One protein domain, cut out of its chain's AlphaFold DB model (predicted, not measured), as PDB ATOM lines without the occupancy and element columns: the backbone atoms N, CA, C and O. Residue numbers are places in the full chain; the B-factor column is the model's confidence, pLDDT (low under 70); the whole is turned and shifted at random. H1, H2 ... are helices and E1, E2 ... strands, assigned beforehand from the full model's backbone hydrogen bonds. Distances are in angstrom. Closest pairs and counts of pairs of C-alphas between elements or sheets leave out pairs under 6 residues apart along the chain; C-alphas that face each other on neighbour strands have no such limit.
ATOM      1  N   CYS A 109     -27.585  40.573 -14.813       75.12
ATOM      2  CA  CYS A 109     -26.492  40.124 -15.661       75.12
ATOM      3  C   CYS A 109     -25.245  40.951 -15.321       75.12
ATOM      4  O   CYS A 109     -25.302  42.179 -15.454       75.12
ATOM      5  N   PRO A 110     -24.134  40.321 -14.904       67.31
ATOM      6  CA  PRO A 110     -22.913  41.035 -14.528       67.31
ATOM      7  C   PRO A 110     -22.225  41.720 -15.717       67.31
ATOM      8  O   PRO A 110     -21.490  42.679 -15.512       67.31
ATOM      9  N   VAL A 111     -22.485  41.269 -16.950       73.69
ATOM     10  CA  VAL A 111     -21.798  41.758 -18.155       73.69
ATOM     11  C   VAL A 111     -22.501  42.968 -18.769       73.69
ATOM     12  O   VAL A 111     -21.907  44.032 -18.895       73.69
ATOM     13  N   CYS A 112     -23.779  42.846 -19.137       71.62
ATOM     14  CA  CYS A 112     -24.501  43.947 -19.794       71.62
ATOM     15  C   CYS A 112     -25.277  44.850 -18.821       71.62
ATOM     16  O   CYS A 112     -25.951  45.786 -19.248       71.62
ATOM     17  N   GLY A 113     -25.238  44.551 -17.518       67.12
ATOM     18  CA  GLY A 113     -25.939  45.320 -16.490       67.12
ATOM     19  C   GLY A 113     -27.463  45.165 -16.506       67.12
ATOM     20  O   GLY A 113     -28.154  45.938 -15.841       67.12
ATOM     21  N   TYR A 114     -28.013  44.186 -17.241       73.81
ATOM     22  CA  TYR A 114     -29.446  43.867 -17.202       73.81
ATOM     23  C   TYR A 114     -29.851  43.608 -15.753       73.81
ATOM     24  O   TYR A 114     -29.326  42.684 -15.147       73.81
ATOM     25  N   LEU A 115     -30.780  44.382 -15.199       72.31
ATOM     26  CA  LEU A 115     -31.240  44.241 -13.819       72.31
ATOM     27  C   LEU A 115     -32.760  44.360 -13.792       72.31
ATOM     28  O   LEU A 115     -33.311  45.387 -14.181       72.31
ATOM     29  N   LEU A 116     -33.440  43.320 -13.314       70.81
ATOM     30  CA  LEU A 116     -34.894  43.311 -13.208       70.81
ATOM     31  C   LEU A 116     -35.321  42.885 -11.808       70.81
ATOM     32  O   LEU A 116     -35.087  41.752 -11.381       70.81
ATOM     33  N   PHE A 117     -35.981  43.789 -11.085       69.44
ATOM     34  CA  PHE A 117     -36.562  43.489  -9.778       69.44
ATOM     35  C   PHE A 117     -37.922  42.803  -9.921       69.44
ATOM     36  O   PHE A 117     -38.789  43.268 -10.658       69.44
ATOM     37  N   LYS A 118     -38.167  41.738  -9.145       69.12
ATOM     38  CA  LYS A 118     -39.478  41.053  -9.115       69.12
ATOM     39  C   LYS A 118     -40.607  41.984  -8.667       69.12
ATOM     40  O   LYS A 118     -41.732  41.927  -9.157       69.12
ATOM     41  N   ASP A 119     -40.269  42.903  -7.777       63.44
ATOM     42  CA  ASP A 119     -41.186  43.877  -7.188       63.44
ATOM     43  C   ASP A 119     -41.605  44.977  -8.182       63.44
ATOM     44  O   ASP A 119     -42.493  45.773  -7.883       63.44
ATOM     45  N   LEU A 120     -40.971  45.038  -9.361       63.72
ATOM     46  CA  LEU A 120     -41.292  46.013 -10.401       63.72
ATOM     47  C   LEU A 120     -42.721  45.833 -10.939       63.72
ATOM     48  O   LEU A 120     -43.353  46.829 -11.311       63.72
ATOM     49  N   PHE A 121     -43.203  44.585 -10.955       61.19
ATOM     50  CA  PHE A 121     -44.509  44.172 -11.482       61.19
ATOM     51  C   PHE A 121     -45.480  43.696 -10.395       61.19
ATOM     52  O   PHE A 121     -46.692  43.787 -10.578       61.19
ATOM     53  N   CYS A 122     -44.968  43.227  -9.254       56.47
ATOM     54  CA  CYS A 122     -45.768  42.760  -8.123       56.47
ATOM     55  C   CYS A 122     -45.668  43.778  -6.978       56.47
ATOM     56  O   CYS A 122     -44.657  43.834  -6.274       56.47
ATOM     57  N   GLY A 123     -46.695  44.617  -6.811       54.41
ATOM     58  CA  GLY A 123     -46.737  45.640  -5.766       54.41
ATOM     59  C   GLY A 123     -46.522  45.075  -4.354       54.41
ATOM     60  O   GLY A 123     -46.944  43.966  -4.047       54.41
ATOM     61  N   ARG A 124     -45.861  45.840  -3.472       53.25
ATOM     62  CA  ARG A 124     -45.559  45.415  -2.084       53.25
ATOM     63  C   ARG A 124     -46.717  45.605  -1.083       53.25
ATOM     64  O   ARG A 124     -46.606  45.146   0.047       53.25
ATOM     65  N   THR A 125     -47.796  46.287  -1.465       54.59
ATOM     66  CA  THR A 125     -48.965  46.613  -0.620       54.59
ATOM     67  C   THR A 125     -50.255  46.488  -1.440       54.59
ATOM     68  O   THR A 125     -50.200  46.617  -2.662       54.59
ATOM     69  N   LYS A 126     -51.425  46.326  -0.794       52.47
ATOM     70  CA  LYS A 126     -52.744  46.306  -1.476       52.47
ATOM     71  C   LYS A 126     -52.971  47.532  -2.382       52.47
ATOM     72  O   LYS A 126     -53.528  47.422  -3.465       52.47
ATOM     73  N   SER A 127     -52.449  48.702  -1.999       53.16
ATOM     74  CA  SER A 127     -52.489  49.933  -2.811       53.16
ATOM     75  C   SER A 127     -51.626  49.895  -4.086       53.16
ATOM     76  O   SER A 127     -51.784  50.751  -4.955       53.16
ATOM     77  N   HIS A 128     -50.704  48.935  -4.202       55.06
ATOM     78  CA  HIS A 128     -49.773  48.767  -5.322       55.06
ATOM     79  C   HIS A 128     -50.125  47.574  -6.229       55.06
ATOM     80  O   HIS A 128     -49.456  47.380  -7.244       55.06
ATOM     81  N   GLU A 129     -51.161  46.787  -5.918       55.38
ATOM     82  CA  GLU A 129     -51.581  45.636  -6.741       55.38
ATOM     83  C   GLU A 129     -51.970  46.051  -8.170       55.38
ATOM     84  O   GLU A 129     -51.657  45.357  -9.134       55.38
ATOM     85  N   THR A 130     -52.545  47.245  -8.337       58.88
ATOM     86  CA  THR A 130     -52.951  47.777  -9.651       58.88
ATOM     87  C   THR A 130     -51.794  48.358 -10.478       58.88
ATOM     88  O   THR A 130     -51.981  48.709 -11.643       58.88
ATOM     89  N   TRP A 131     -50.577  48.469  -9.922       66.25
ATOM     90  CA  TRP A 131     -49.430  49.065 -10.626       66.25
ATOM     91  C   TRP A 131     -48.843  48.181 -11.719       66.25
ATOM     92  O   TRP A 131     -48.435  48.712 -12.752       66.25
ATOM     93  N   GLY A 132     -48.815  46.861 -11.521       65.62
ATOM     94  CA  GLY A 132     -48.329  45.925 -12.537       65.62
ATOM     95  C   GLY A 132     -49.140  46.029 -13.830       65.62
ATOM     96  O   GLY A 132     -48.567  46.181 -14.908       65.62
ATOM     97  N   ALA A 133     -50.471  46.072 -13.706       69.19
ATOM     98  CA  ALA A 133     -51.390  46.230 -14.833       69.19
ATOM     99  C   ALA A 133     -51.207  47.576 -15.557       69.19
ATOM    100  O   ALA A 133     -51.108  47.613 -16.781       69.19
ATOM    101  N   LYS A 134     -51.072  48.683 -14.811       73.75
ATOM    102  CA  LYS A 134     -50.818  50.012 -15.397       73.75
ATOM    103  C   LYS A 134     -49.483  50.083 -16.141       73.75
ATOM    104  O   LYS A 134     -49.413  50.683 -17.208       73.75
ATOM    105  N   LYS A 135     -48.425  49.463 -15.606       74.00
ATOM    106  CA  LYS A 135     -47.118  49.387 -16.281       74.00
ATOM    107  C   LYS A 135     -47.173  48.538 -17.546       74.00
ATOM    108  O   LYS A 135     -46.619  48.960 -18.555       74.00
ATOM    109  N   LEU A 136     -47.853  47.392 -17.507       74.94
ATOM    110  CA  LEU A 136     -48.050  46.558 -18.694       74.94
ATOM    111  C   LEU A 136     -48.793  47.331 -19.792       74.94
ATOM    112  O   LEU A 136     -48.353  47.313 -20.936       74.94
ATOM    113  N   ALA A 137     -49.843  48.078 -19.438       76.88
ATOM    114  CA  ALA A 137     -50.577  48.911 -20.387       76.88
ATOM    115  C   ALA A 137     -49.692  50.002 -21.026       76.88
ATOM    116  O   ALA A 137     -49.760  50.214 -22.235       76.88
ATOM    117  N   ILE A 138     -48.806  50.643 -20.247       78.19
ATOM    118  CA  ILE A 138     -47.816  51.596 -20.782       78.19
ATOM    119  C   ILE A 138     -46.857  50.900 -21.763       78.19
ATOM    120  O   ILE A 138     -46.635  51.414 -22.858       78.19
ATOM    121  N   ILE A 139     -46.309  49.735 -21.394       79.31
ATOM    122  CA  ILE A 139     -45.365  48.973 -22.232       79.31
ATOM    123  C   ILE A 139     -46.028  48.525 -23.537       79.31
ATOM    124  O   ILE A 139     -45.439  48.671 -24.601       79.31
ATOM    125  N   GLN A 140     -47.267  48.033 -23.483       81.19
ATOM    126  CA  GLN A 140     -48.013  47.618 -24.673       81.19
ATOM    127  C   GLN A 140     -48.349  48.796 -25.593       81.19
ATOM    128  O   GLN A 140     -48.271  48.657 -26.810       81.19
ATOM    129  N   CYS A 141     -48.712  49.950 -25.027       82.75
ATOM    130  CA  CYS A 141     -49.021  51.149 -25.801       82.75
ATOM    131  C   CYS A 141     -47.771  51.695 -26.511       82.75
ATOM    132  O   CYS A 141     -47.785  51.864 -27.728       82.75
ATOM    133  N   LEU A 142     -46.665  51.875 -25.780       83.62
ATOM    134  CA  LEU A 142     -45.397  52.354 -26.345       83.62
ATOM    135  C   LEU A 142     -44.732  51.330 -27.275       83.62
ATOM    136  O   LEU A 142     -44.085  51.704 -28.242       83.62
ATOM    137  N   GLY A 143     -44.912  50.031 -27.033       82.56
ATOM    138  CA  GLY A 143     -44.401  48.993 -27.927       82.56
ATOM    139  C   GLY A 143     -45.126  48.931 -29.275       82.56
ATOM    140  O   GLY A 143     -44.514  48.566 -30.277       82.56
ATOM    141  N   LYS A 144     -46.419  49.282 -29.325       83.62
ATOM    142  CA  LYS A 144     -47.196  49.338 -30.577       83.62
ATOM    143  C   LYS A 144     -46.960  50.625 -31.359       83.62
ATOM    144  O   LYS A 144     -46.885  50.582 -32.580       83.62
ATOM    145  N   GLU A 145     -46.890  51.755 -30.662       81.44
ATOM    146  CA  GLU A 145     -46.917  53.085 -31.285       81.44
ATOM    147  C   GLU A 145     -45.560  53.801 -31.262       81.44
ATOM    148  O   GLU A 145     -45.413  54.874 -31.841       81.44
ATOM    149  N   GLY A 146     -44.555  53.214 -30.611       84.19
ATOM    150  CA  GLY A 146     -43.225  53.792 -30.475       84.19
ATOM    151  C   GLY A 146     -43.186  54.931 -29.454       84.19
ATOM    152  O   GLY A 146     -43.626  54.793 -28.311       84.19
ATOM    153  N   CYS A 147     -42.596  56.057 -29.854       86.12
ATOM    154  CA  CYS A 147     -42.345  57.194 -28.975       86.12
ATOM    155  C   CYS A 147     -43.569  58.121 -28.894       86.12
ATOM    156  O   CYS A 147     -43.980  58.701 -29.898       86.12
ATOM    157  N   LEU A 148     -44.138  58.298 -27.697       86.69
ATOM    158  CA  LEU A 148     -45.342  59.114 -27.479       86.69
ATOM    159  C   LEU A 148     -45.108  60.248 -26.476       86.69
ATOM    160  O   LEU A 148     -44.365  60.109 -25.499       86.69
ATOM    161  N   SER A 149     -45.793  61.377 -26.675       85.25
ATOM    162  CA  SER A 149     -45.776  62.491 -25.721       85.25
ATOM    163  C   SER A 149     -46.585  62.166 -24.458       85.25
ATOM    164  O   SER A 149     -47.531  61.378 -24.477       85.25
ATOM    165  N   SER A 150     -46.244  62.809 -23.338       82.06
ATOM    166  CA  SER A 150     -46.927  62.597 -22.049       82.06
ATOM    167  C   SER A 150     -48.435  62.841 -22.121       82.06
ATOM    168  O   SER A 150     -49.189  62.099 -21.500       82.06
ATOM    169  N   LYS A 151     -48.867  63.860 -22.878       81.62
ATOM    170  CA  LYS A 151     -50.285  64.217 -23.032       81.62
ATOM    171  C   LYS A 151     -51.044  63.164 -23.837       81.62
ATOM    172  O   LYS A 151     -52.156  62.795 -23.472       81.62
ATOM    173  N   VAL A 152     -50.435  62.663 -24.915       83.88
ATOM    174  CA  VAL A 152     -51.030  61.617 -25.762       83.88
ATOM    175  C   VAL A 152     -51.132  60.301 -24.992       83.88
ATOM    176  O   VAL A 152     -52.181  59.658 -25.003       83.88
ATOM    177  N   LEU A 153     -50.072  59.939 -24.269       82.31
ATOM    178  CA  LEU A 153     -50.010  58.710 -23.484       82.31
ATOM    179  C   LEU A 153     -51.035  58.710 -22.336       82.31
ATOM    180  O   LEU A 153     -51.724  57.717 -22.122       82.31
ATOM    181  N   GLU A 154     -51.200  59.844 -21.645       83.38
ATOM    182  CA  GLU A 154     -52.216  60.013 -20.597       83.38
ATOM    183  C   GLU A 154     -53.644  59.928 -21.153       83.38
ATOM    184  O   GLU A 154     -54.487  59.249 -20.568       83.38
ATOM    185  N   LYS A 155     -53.902  60.536 -22.321       85.56
ATOM    186  CA  LYS A 155     -55.211  60.469 -22.988       85.56
ATOM    187  C   LYS A 155     -55.591  59.038 -23.384       85.56
ATOM    188  O   LYS A 155     -56.756  58.674 -23.267       85.56
ATOM    189  N   LYS A 156     -54.628  58.228 -23.842       82.38
ATOM    190  CA  LYS A 156     -54.872  56.834 -24.254       82.38
ATOM    191  C   LYS A 156     -55.042  55.870 -23.082       82.38
ATOM    192  O   LYS A 156     -55.812  54.923 -23.187       82.38
ATOM    193  N   LEU A 157     -54.324  56.093 -21.983       80.75
ATOM    194  CA  LEU A 157     -54.311  55.176 -20.840       80.75
ATOM    195  C   LEU A 157     -55.299  55.563 -19.729       80.75
ATOM    196  O   LEU A 157     -55.595  54.737 -18.870       80.75
ATOM    197  N   GLY A 158     -55.796  56.805 -19.717       77.25
ATOM    198  CA  GLY A 158     -56.696  57.320 -18.678       77.25
ATOM    199  C   GLY A 158     -56.004  57.620 -17.340       77.25
ATOM    200  O   GLY A 158     -56.671  57.799 -16.322       77.25
ATOM    201  N   PHE A 159     -54.666  57.643 -17.307       77.94
ATOM    202  CA  PHE A 159     -53.859  58.024 -16.143       77.94
ATOM    203  C   PHE A 159     -52.478  58.550 -16.575       77.94
ATOM    204  O   PHE A 159     -51.962  58.130 -17.615       77.94
ATOM    205  N   PRO A 160     -51.833  59.430 -15.783       70.69
ATOM    206  CA  PRO A 160     -50.534  59.984 -16.144       70.69
ATOM    207  C   PRO A 160     -49.435  58.910 -16.100       70.69
ATOM    208  O   PRO A 160     -49.417  58.084 -15.179       70.69
ATOM    209  N   PRO A 161     -48.445  58.955 -17.012       66.75
ATOM    210  CA  PRO A 161     -47.365  57.967 -17.057       66.75
ATOM    211  C   PRO A 161     -46.351  58.088 -15.900       66.75
ATOM    212  O   PRO A 161     -45.419  57.291 -15.811       66.75
ATOM    213  N   TYR A 162     -46.506  59.073 -15.003       65.06
ATOM    214  CA  TYR A 162     -45.640  59.290 -13.838       65.06
ATOM    215  C   TYR A 162     -46.411  59.856 -12.630       65.06
ATOM    216  O   TYR A 162     -47.384  60.591 -12.790       65.06
ATOM    217  N   LYS A 163     -45.931  59.597 -11.401       57.31
ATOM    218  CA  LYS A 163     -46.371  60.312 -10.180       57.31
ATOM    219  C   LYS A 163     -45.386  61.430  -9.801       57.31
ATOM    220  O   LYS A 163     -44.180  61.281  -9.988       57.31
ATOM    221  N   LYS A 164     -45.892  62.543  -9.245       48.16
ATOM    222  CA  LYS A 164     -45.100  63.719  -8.805       48.16
ATOM    223  C   LYS A 164     -44.340  63.533  -7.473       48.16
ATOM    224  O   LYS A 164     -43.489  64.360  -7.161       48.16
ATOM    225  N   MET A 165     -44.609  62.489  -6.679       46.62
ATOM    226  CA  MET A 165     -43.981  62.319  -5.355       46.62
ATOM    227  C   MET A 165     -42.544  61.766  -5.433       46.62
ATOM    228  O   MET A 165     -42.256  60.805  -6.139       46.62
ATOM    229  N   ARG A 166     -41.640  62.406  -4.678       42.84
ATOM    230  CA  ARG A 166     -40.166  62.420  -4.805       42.84
ATOM    231  C   ARG A 166     -39.403  61.166  -4.339       42.84
ATOM    232  O   ARG A 166     -38.187  61.229  -4.199       42.84
ATOM    233  N   ARG A 167     -40.058  60.026  -4.099       40.72
ATOM    234  CA  ARG A 167     -39.369  58.780  -3.710       40.72
ATOM    235  C   ARG A 167     -39.727  57.664  -4.694       40.72
ATOM    236  O   ARG A 167     -40.792  57.076  -4.595       40.72
ATOM    237  N   LEU A 168     -38.801  57.422  -5.629       43.97
ATOM    238  CA  LEU A 168     -38.745  56.313  -6.596       43.97
ATOM    239  C   LEU A 168     -39.876  56.267  -7.645       43.97
ATOM    240  O   LEU A 168     -40.873  55.565  -7.507       43.97
ATOM    241  N   ASN A 169     -39.679  56.948  -8.780       50.62
ATOM    242  CA  ASN A 169     -40.466  56.665  -9.987       50.62
ATOM    243  C   ASN A 169     -39.920  55.381 -10.645       50.62
ATOM    244  O   ASN A 169     -39.066  55.435 -11.524       50.62
ATOM    245  N   HIS A 170     -40.428  54.216 -10.239       51.34
ATOM    246  CA  HIS A 170     -40.060  52.888 -10.774       51.34
ATOM    247  C   HIS A 170     -40.410  52.667 -12.265       51.34
ATOM    248  O   HIS A 170     -40.353  51.543 -12.760       51.34
ATOM    249  N   HIS A 171     -40.872  53.705 -12.963       52.91
ATOM    250  CA  HIS A 171     -41.182  53.685 -14.393       52.91
ATOM    251  C   HIS A 171     -39.935  53.907 -15.260       52.91
ATOM    252  O   HIS A 171     -39.914  53.474 -16.406       52.91
ATOM    253  N   PHE A 172     -38.881  54.527 -14.715       54.78
ATOM    254  CA  PHE A 172     -37.650  54.811 -15.462       54.78
ATOM    255  C   PHE A 172     -36.771  53.577 -15.714       54.78
ATOM    256  O   PHE A 172     -35.848  53.653 -16.514       54.78
ATOM    257  N   GLU A 173     -37.049  52.440 -15.070       65.69
ATOM    258  CA  GLU A 173     -36.257  51.215 -15.259       65.69
ATOM    259  C   GLU A 173     -36.494  50.566 -16.640       65.69
ATOM    260  O   GLU A 173     -35.596  49.923 -17.177       65.69
ATOM    261  N   LEU A 174     -37.667  50.775 -17.257       71.94
ATOM    262  CA  LEU A 174     -38.040  50.190 -18.563       71.94
ATOM    263  C   LEU A 174     -38.310  51.230 -19.659       71.94
ATOM    264  O   LEU A 174     -38.484  50.876 -20.825       71.94
ATOM    265  N   LEU A 175     -38.377  52.508 -19.287       76.00
ATOM    266  CA  LEU A 175     -38.741  53.605 -20.177       76.00
ATOM    267  C   LEU A 175     -37.594  54.600 -20.272       76.00
ATOM    268  O   LEU A 175     -37.055  55.044 -19.256       76.00
ATOM    269  N   LYS A 176     -37.279  55.014 -21.493       78.56
ATOM    270  CA  LYS A 176     -36.407  56.147 -21.771       78.56
ATOM    271  C   LYS A 176     -37.274  57.386 -21.983       78.56
ATOM    272  O   LYS A 176     -38.332  57.339 -22.607       78.56
ATOM    273  N   ARG A 177     -36.849  58.502 -21.388       81.31
ATOM    274  CA  ARG A 177     -37.569  59.776 -21.450       81.31
ATOM    275  C   ARG A 177     -36.693  60.832 -22.095       81.31
ATOM    276  O   ARG A 177     -35.648  61.173 -21.543       81.31
ATOM    277  N   THR A 178     -37.174  61.416 -23.180       80.75
ATOM    278  CA  THR A 178     -36.545  62.549 -23.858       80.75
ATOM    279  C   THR A 178     -37.404  63.799 -23.672       80.75
ATOM    280  O   THR A 178     -38.627  63.732 -23.520       80.75
ATOM    281  N   ARG A 179     -36.768  64.968 -23.575       78.88
ATOM    282  CA  ARG A 179     -37.462  66.254 -23.437       78.88
ATOM    283  C   ARG A 179     -37.195  67.068 -24.692       78.88
ATOM    284  O   ARG A 179     -36.037  67.308 -25.007       78.88
ATOM    285  N   VAL A 180     -38.258  67.504 -25.360       79.62
ATOM    286  CA  VAL A 180     -38.184  68.395 -26.523       79.62
ATOM    287  C   VAL A 180     -39.025  69.623 -26.176       79.62
ATOM    288  O   VAL A 180     -40.239  69.532 -25.998       79.62
ATOM    289  N   GLY A 181     -38.360  70.756 -25.934       78.75
ATOM    290  CA  GLY A 181     -38.993  71.960 -25.385       78.75
ATOM    291  C   GLY A 181     -39.602  71.745 -23.987       78.75
ATOM    292  O   GLY A 181     -38.935  71.292 -23.047       78.75
ATOM    293  N   ASN A 182     -40.891  72.069 -23.828       75.25
ATOM    294  CA  ASN A 182     -41.638  71.879 -22.575       75.25
ATOM    295  C   ASN A 182     -42.397  70.548 -22.484       75.25
ATOM    296  O   ASN A 182     -43.014  70.268 -21.453       75.25
ATOM    297  N   GLU A 183     -42.313  69.702 -23.510       78.50
ATOM    298  CA  GLU A 183     -42.994  68.412 -23.544       78.50
ATOM    299  C   GLU A 183     -42.023  67.244 -23.318       78.50
ATOM    300  O   GLU A 183     -40.829  67.303 -23.627       78.50
ATOM    301  N   LYS A 184     -42.533  66.180 -22.693       82.88
ATOM    302  CA  LYS A 184     -41.776  64.963 -22.378       82.88
ATOM    303  C   LYS A 184     -42.300  63.825 -23.237       82.88
ATOM    304  O   LYS A 184     -43.497  63.526 -23.160       82.88
ATOM    305  N   PHE A 185     -41.396  63.194 -23.967       83.19
ATOM    306  CA  PHE A 185     -41.632  62.021 -24.792       83.19
ATOM    307  C   PHE A 185     -41.108  60.769 -24.090       83.19
ATOM    308  O   PHE A 185     -40.125  60.825 -23.341       83.19
ATOM    309  N   TRP A 186     -41.806  59.660 -24.294       84.25
ATOM    310  CA  TRP A 186     -41.539  58.377 -23.661       84.25
ATOM    311  C   TRP A 186     -41.386  57.308 -24.733       84.25
ATOM    312  O   TRP A 186     -42.239  57.193 -25.607       84.25
ATOM    313  N   GLU A 187     -40.327  56.518 -24.624       85.75
ATOM    314  CA  GLU A 187     -40.053  55.351 -25.461       85.75
ATOM    315  C   GLU A 187     -39.607  54.179 -24.573       85.75
ATOM    316  O   GLU A 187     -39.195  54.376 -23.423       85.75
ATOM    317  N   LEU A 188     -39.696  52.947 -25.071       84.44
ATOM    318  CA  LEU A 188     -39.158  51.790 -24.357       84.44
ATOM    319  C   LEU A 188     -37.628  51.778 -24.480       84.44
ATOM    320  O   LEU A 188     -37.073  52.053 -25.539       84.44
ATOM    321  N   ASN A 189     -36.926  51.452 -23.396       80.38
ATOM    322  CA  ASN A 189     -35.501  51.121 -23.493       80.38
ATOM    323  C   ASN A 189     -35.336  49.672 -24.025       80.38
ATOM    324  O   ASN A 189     -36.336  48.959 -24.147       80.38
ATOM    325  N   PRO A 190     -34.113  49.190 -24.329       78.44
ATOM    326  CA  PRO A 190     -33.919  47.833 -24.859       78.44
ATOM    327  C   PRO A 190     -34.547  46.723 -23.997       78.44
ATOM    328  O   PRO A 190     -35.104  45.761 -24.522       78.44
ATOM    329  N   ILE A 191     -34.538  46.885 -22.668       72.81
ATOM    330  CA  ILE A 191     -35.164  45.947 -21.724       72.81
ATOM    331  C   ILE A 191     -36.696  46.016 -21.831       72.81
ATOM    332  O   ILE A 191     -37.361  44.981 -21.865       72.81
ATOM    333  N   GLY A 192     -37.267  47.219 -21.926       77.00
ATOM    334  CA  GLY A 192     -38.698  47.442 -22.133       77.00
ATOM    335  C   GLY A 192     -39.208  46.860 -23.453       77.00
ATOM    336  O   GLY A 192     -40.271  46.241 -23.464       77.00
ATOM    337  N   HIS A 193     -38.437  46.987 -24.539       78.94
ATOM    338  CA  HIS A 193     -38.753  46.379 -25.836       78.94
ATOM    339  C   HIS A 193     -38.745  44.851 -25.774       78.94
ATOM    340  O   HIS A 193     -39.679  44.215 -26.252       78.94
ATOM    341  N   TYR A 194     -37.745  44.259 -25.120       75.69
ATOM    342  CA  TYR A 194     -37.702  42.811 -24.928       75.69
ATOM    343  C   TYR A 194     -38.911  42.296 -24.128       75.69
ATOM    344  O   TYR A 194     -39.547  41.313 -24.506       75.69
ATOM    345  N   ILE A 195     -39.283  42.993 -23.048       75.25
ATOM    346  CA  ILE A 195     -40.471  42.645 -22.255       75.25
ATOM    347  C   ILE A 195     -41.752  42.790 -23.088       75.25
ATOM    348  O   ILE A 195     -42.644  41.953 -22.973       75.25
ATOM    349  N   TYR A 196     -41.844  43.802 -23.951       80.88
ATOM    350  CA  TYR A 196     -42.969  43.959 -24.872       80.88
ATOM    351  C   TYR A 196     -43.086  42.788 -25.861       80.88
ATOM    352  O   TYR A 196     -44.172  42.216 -25.983       80.88
ATOM    353  N   GLU A 197     -41.990  42.368 -26.501       76.00
ATOM    354  CA  GLU A 197     -42.000  41.212 -27.410       76.00
ATOM    355  C   GLU A 197     -42.407  39.916 -26.693       76.00
ATOM    356  O   GLU A 197     -43.224  39.154 -27.208       76.00
ATOM    357  N   LEU A 198     -41.959  39.709 -25.448       70.75
ATOM    358  CA  LEU A 198     -42.419  38.580 -24.631       70.75
ATOM    359  C   LEU A 198     -43.934  38.605 -24.366       70.75
ATOM    360  O   LEU A 198     -44.561  37.551 -24.288       70.75
ATOM    361  N   THR A 199     -44.543  39.791 -24.241       68.06
ATOM    362  CA  THR A 199     -45.987  39.920 -23.970       68.06
ATOM    363  C   THR A 199     -46.882  39.695 -25.192       68.06
ATOM    364  O   THR A 199     -48.063  39.406 -25.007       68.06
ATOM    365  N   LYS A 200     -46.356  39.772 -26.425       67.50
ATOM    366  CA  LYS A 200     -47.126  39.489 -27.655       67.50
ATOM    367  C   LYS A 200     -47.507  38.010 -27.801       67.50
ATOM    368  O   LYS A 200     -48.548  37.711 -28.374       67.50
ATOM    369  N   ASN A 201     -46.719  37.096 -27.235       57.59
ATOM    370  CA  ASN A 201     -46.906  35.645 -27.361       57.59
ATOM    371  C   ASN A 201     -47.867  35.052 -26.300       57.59
ATOM    372  O   ASN A 201     -47.595  33.994 -25.743       57.59
ATOM    373  N   ASN A 202     -48.988  35.729 -25.999       54.25
ATOM    374  CA  ASN A 202     -50.007  35.307 -25.012       54.25
ATOM    375  C   ASN A 202     -49.485  35.061 -23.579       54.25
ATOM    376  O   ASN A 202     -49.861  34.100 -22.906       54.25
ATOM    377  N   PHE A 203     -48.659  35.971 -23.061       54.09
ATOM    378  CA  PHE A 203     -48.181  35.907 -21.677       54.09
ATOM    379  C   PHE A 203     -48.997  36.801 -20.737       54.09
ATOM    380  O   PHE A 203     -48.912  38.025 -20.787       54.09
ATOM    381  N   THR A 204     -49.744  36.192 -19.813       52.34
ATOM    382  CA  THR A 204     -50.512  36.904 -18.772       52.34
ATOM    383  C   THR A 204     -49.751  37.069 -17.447       52.34
ATOM    384  O   THR A 204     -50.247  37.731 -16.538       52.34
ATOM    385  N   ASN A 205     -48.541  36.504 -17.305       59.34
ATOM    386  CA  ASN A 205     -47.828  36.440 -16.021       59.34
ATOM    387  C   ASN A 205     -46.325  36.764 -16.138       59.34
ATOM    388  O   ASN A 205     -45.548  35.978 -16.669       59.34
ATOM    389  N   PHE A 206     -45.898  37.889 -15.551       60.44
ATOM    390  CA  PHE A 206     -44.500  38.358 -15.524       60.44
ATOM    391  C   PHE A 206     -43.521  37.441 -14.767       60.44
ATOM    392  O   PHE A 206     -42.309  37.641 -14.840       60.44
ATOM    393  N   ASN A 207     -44.008  36.445 -14.018       59.94
ATOM    394  CA  ASN A 207     -43.142  35.558 -13.238       59.94
ATOM    395  C   ASN A 207     -42.216  34.682 -14.103       59.94
ATOM    396  O   ASN A 207     -41.155  34.286 -13.621       59.94
ATOM    397  N   SER A 208     -42.572  34.413 -15.362       62.28
ATOM    398  CA  SER A 208     -41.749  33.624 -16.289       62.28
ATOM    399  C   SER A 208     -40.431  34.309 -16.657       62.28
ATOM    400  O   SER A 208     -39.423  33.628 -16.834       62.28
ATOM    401  N   VAL A 209     -40.377  35.643 -16.666       65.62
ATOM    402  CA  VAL A 209     -39.139  36.395 -16.944       65.62
ATOM    403  C   VAL A 209     -38.052  36.075 -15.908       65.62
ATOM    404  O   VAL A 209     -36.876  35.978 -16.239       65.62
ATOM    405  N   PHE A 210     -38.442  35.803 -14.658       65.50
ATOM    406  CA  PHE A 210     -37.516  35.433 -13.580       65.50
ATOM    407  C   PHE A 210     -37.100  33.954 -13.607       65.50
ATOM    408  O   PHE A 210     -36.250  33.540 -12.817       65.50
ATOM    409  N   SER A 211     -37.689  33.155 -14.500       63.06
ATOM    410  CA  SER A 211     -37.303  31.757 -14.721       63.06
ATOM    411  C   SER A 211     -36.241  31.585 -15.810       63.06
ATOM    412  O   SER A 211     -35.667  30.505 -15.911       63.06
ATOM    413  N   LEU A 212     -35.906  32.648 -16.551       67.50
ATOM    414  CA  LEU A 212     -34.837  32.632 -17.548       67.50
ATOM    415  C   LEU A 212     -33.482  32.323 -16.897       67.50
ATOM    416  O   LEU A 212     -33.192  32.770 -15.782       67.50
ATOM    417  N   ASN A 213     -32.661  31.539 -17.591       66.06
ATOM    418  CA  ASN A 213     -31.300  31.222 -17.156       66.06
ATOM    419  C   ASN A 213     -30.267  32.147 -17.806       66.06
ATOM    420  O   ASN A 213     -29.311  32.526 -17.138       66.06
ATOM    421  N   ASN A 214     -30.511  32.588 -19.044       77.94
ATOM    422  CA  ASN A 214     -29.570  33.394 -19.816       77.94
ATOM    423  C   ASN A 214     -30.157  34.770 -20.148       77.94
ATOM    424  O   ASN A 214     -31.372  34.941 -20.290       77.94
ATOM    425  N   CYS A 215     -29.270  35.752 -20.268       73.44
ATOM    426  CA  CYS A 215     -29.584  37.135 -20.539       73.44
ATOM    427  C   CYS A 215     -30.052  37.300 -21.985       73.44
ATOM    428  O   CYS A 215     -29.331  36.941 -22.904       73.44
ATOM    429  N   PRO A 216     -31.202  37.931 -22.238       68.81
ATOM    430  CA  PRO A 216     -31.704  38.092 -23.597       68.81
ATOM    431  C   PRO A 216     -30.931  39.120 -24.431       68.81
ATOM    432  O   PRO A 216     -31.100  39.161 -25.642       68.81
ATOM    433  N   LEU A 217     -30.114  39.967 -23.792       72.12
ATOM    434  CA  LEU A 217     -29.339  41.005 -24.478       72.12
ATOM    435  C   LEU A 217     -27.936  40.536 -24.879       72.12
ATOM    436  O   LEU A 217     -27.414  41.001 -25.883       72.12
ATOM    437  N   CYS A 218     -27.313  39.658 -24.087       78.06
ATOM    438  CA  CYS A 218     -25.925  39.221 -24.307       78.06
ATOM    439  C   CYS A 218     -25.714  37.704 -24.182       78.06
ATOM    440  O   CYS A 218     -24.592  37.237 -24.285       78.06
ATOM    441  N   ASN A 219     -26.783  36.936 -23.962       77.31
ATOM    442  CA  ASN A 219     -26.802  35.479 -23.797       77.31
ATOM    443  C   ASN A 219     -26.025  34.905 -22.591       77.31
ATOM    444  O   ASN A 219     -26.005  33.691 -22.405       77.31
ATOM    445  N   GLU A 220     -25.465  35.761 -21.731       79.56
ATOM    446  CA  GLU A 220     -24.749  35.373 -20.507       79.56
ATOM    447  C   GLU A 220     -25.661  34.898 -19.375       79.56
ATOM    448  O   GLU A 220     -26.813  35.318 -19.268       79.56
ATOM    449  N   THR A 221     -25.147  34.058 -18.478       74.81
ATOM    450  CA  THR A 221     -25.951  33.489 -17.382       74.81
ATOM    451  C   THR A 221     -26.390  34.570 -16.386       74.81
ATOM    452  O   THR A 221     -25.596  35.403 -15.952       74.81
ATOM    453  N   PHE A 222     -27.668  34.568 -15.999       72.81
ATOM    454  CA  PHE A 222     -28.183  35.486 -14.985       72.81
ATOM    455  C   PHE A 222     -27.772  35.078 -13.572       72.81
ATOM    456  O   PHE A 222     -27.992  33.942 -13.150       72.81
ATOM    457  N   GLU A 223     -27.340  36.054 -12.777       73.19
ATOM    458  CA  GLU A 223     -27.275  35.917 -11.328       73.19
ATOM    459  C   GLU A 223     -28.647  36.204 -10.703       73.19
ATOM    460  O   GLU A 223     -29.284  37.237 -10.944       73.19
ATOM    461  N   LYS A 224     -29.136  35.271  -9.880       70.62
ATOM    462  CA  LYS A 224     -30.457  35.348  -9.240       70.62
ATOM    463  C   LYS A 224     -30.288  35.668  -7.758       70.62
ATOM    464  O   LYS A 224     -29.894  34.813  -6.971       70.62
ATOM    465  N   LYS A 225     -30.650  36.883  -7.340       68.06
ATOM    466  CA  LYS A 225     -30.612  37.276  -5.924       68.06
ATOM    467  C   LYS A 225     -31.934  36.936  -5.248       68.06
ATOM    468  O   LYS A 225     -32.983  37.397  -5.690       68.06
ATOM    469  N   ILE A 226     -31.909  36.161  -4.165       64.44
ATOM    470  CA  ILE A 226     -33.106  35.685  -3.444       64.44
ATOM    471  C   ILE A 226     -33.613  36.758  -2.457       64.44
ATOM    472  O   ILE A 226     -32.856  37.604  -1.974       64.44
ATOM    473  N   LYS A 227     -34.926  36.785  -2.165       59.69
ATOM    474  CA  LYS A 227     -35.479  37.609  -1.073       59.69
ATOM    475  C   LYS A 227     -34.995  37.063   0.274       59.69
ATOM    476  O   LYS A 227     -35.418  35.981   0.698       59.69
TER     477      LYS A 227
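What this domain is: This is residues 109 to 227 of the 648 residues of an uncharacterized protein of Candidatus Diapherotrites archaeon (UniProt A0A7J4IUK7). At one end of the domain a two-stranded hairpin, E2 and E3, has the helices H1 and H2 packed on E3, H1 with its residues 138 to 145 and H2 with its residues 150 to 153, while H3 follows E3 and crosses H1 nearly at a right angle. The other end is looser: it holds the short helix H4 and the short strands E1 and E4, with no C-alpha of one within 8 A of another; a long loop joins H4 to E4, and another leads from E1 to H1. The printed part has 119 residues with four named helices and four named strands, in the order E1 H1 H2 E2 E3 H3 H4 E4; the sheet E2 - E3 is antiparallel. The class is mixed, helices and strands, with under half of the residues in named elements. The whole is compact, with a radius of gyration of the C-alphas of 14.8 A and spans of 41 by 32 by 31 A.

How they stand to each other: E2, residues 175 to 180, and E3, residues 183 to 188, are antiparallel neighbours and form a hairpin, their directions at 152 degrees. N 178 and O 185 are 3.0 A apart and N 187 and O 176 are 3.0 A apart, within hydrogen-bond range. Residues 148 to 149 also pair, antiparallel, with residues 185 to 186 of E3. The closest C-alphas of H1, residues 131 to 145, and E3 are those of Leu 142 and Glu 187, 6.2 A apart. For H2, residues 150 to 157, and E3 they are those of Ser 150 and Lys 184, at 5.7 A. H1 touches H2 with its residues 137 to 141 alone, closest at the C-alphas of Ala 137 and Leu 157, 7.3 A. They run opposite ways at a steep tilt of 69.8 degrees, only just short of about perpendicular. H1 touches H3, residues 190 to 200, with its residues 139 to 143 alone, about perpendicular at 86 degrees; the C-alphas of Gly 143 and Tyr 196 are closest, 6.1 A apart. H3 and H4, residues 206 to 211, are near each other. E1, residues 115 to 117, and E4, residues 223 to 226, pair with no named strand and are apart. In H1, H2 and H3 every O i to N i+4 pair is within hydrogen-bond range; in H4 0 of 2 are, but 3 of 3 O i to N i+3 pairs are.

Where its parts are: H1 runs 21.2 A from C-alpha 131 at (-49.430, 49.065, -10.626). E2 measures 16.1 A, E3 17.1 A, H3 15.9 A and H2 10.5 A; H4 and E4 measure 9.8 A each and E1 6.7 A. C-alpha 115, where E1 begins, is at (-31.240, 44.241, -13.819), and C-alpha 226, where E4 ends, at (-33.106, 35.685, -3.444).

The domain as a whole: The C-alphas of Gly 181 and Ile 226 are the two farthest apart, 42.8 A. The printed part has no cut. The links E1 to H1, H2 to E2 and H4 to E4 are long, with 13, 17 and 11 residues. The mean pLDDT of the printed part is 70.3; 51 residues are under 70, among them residues 117 to 133, 161 to 173 and 199 to 213.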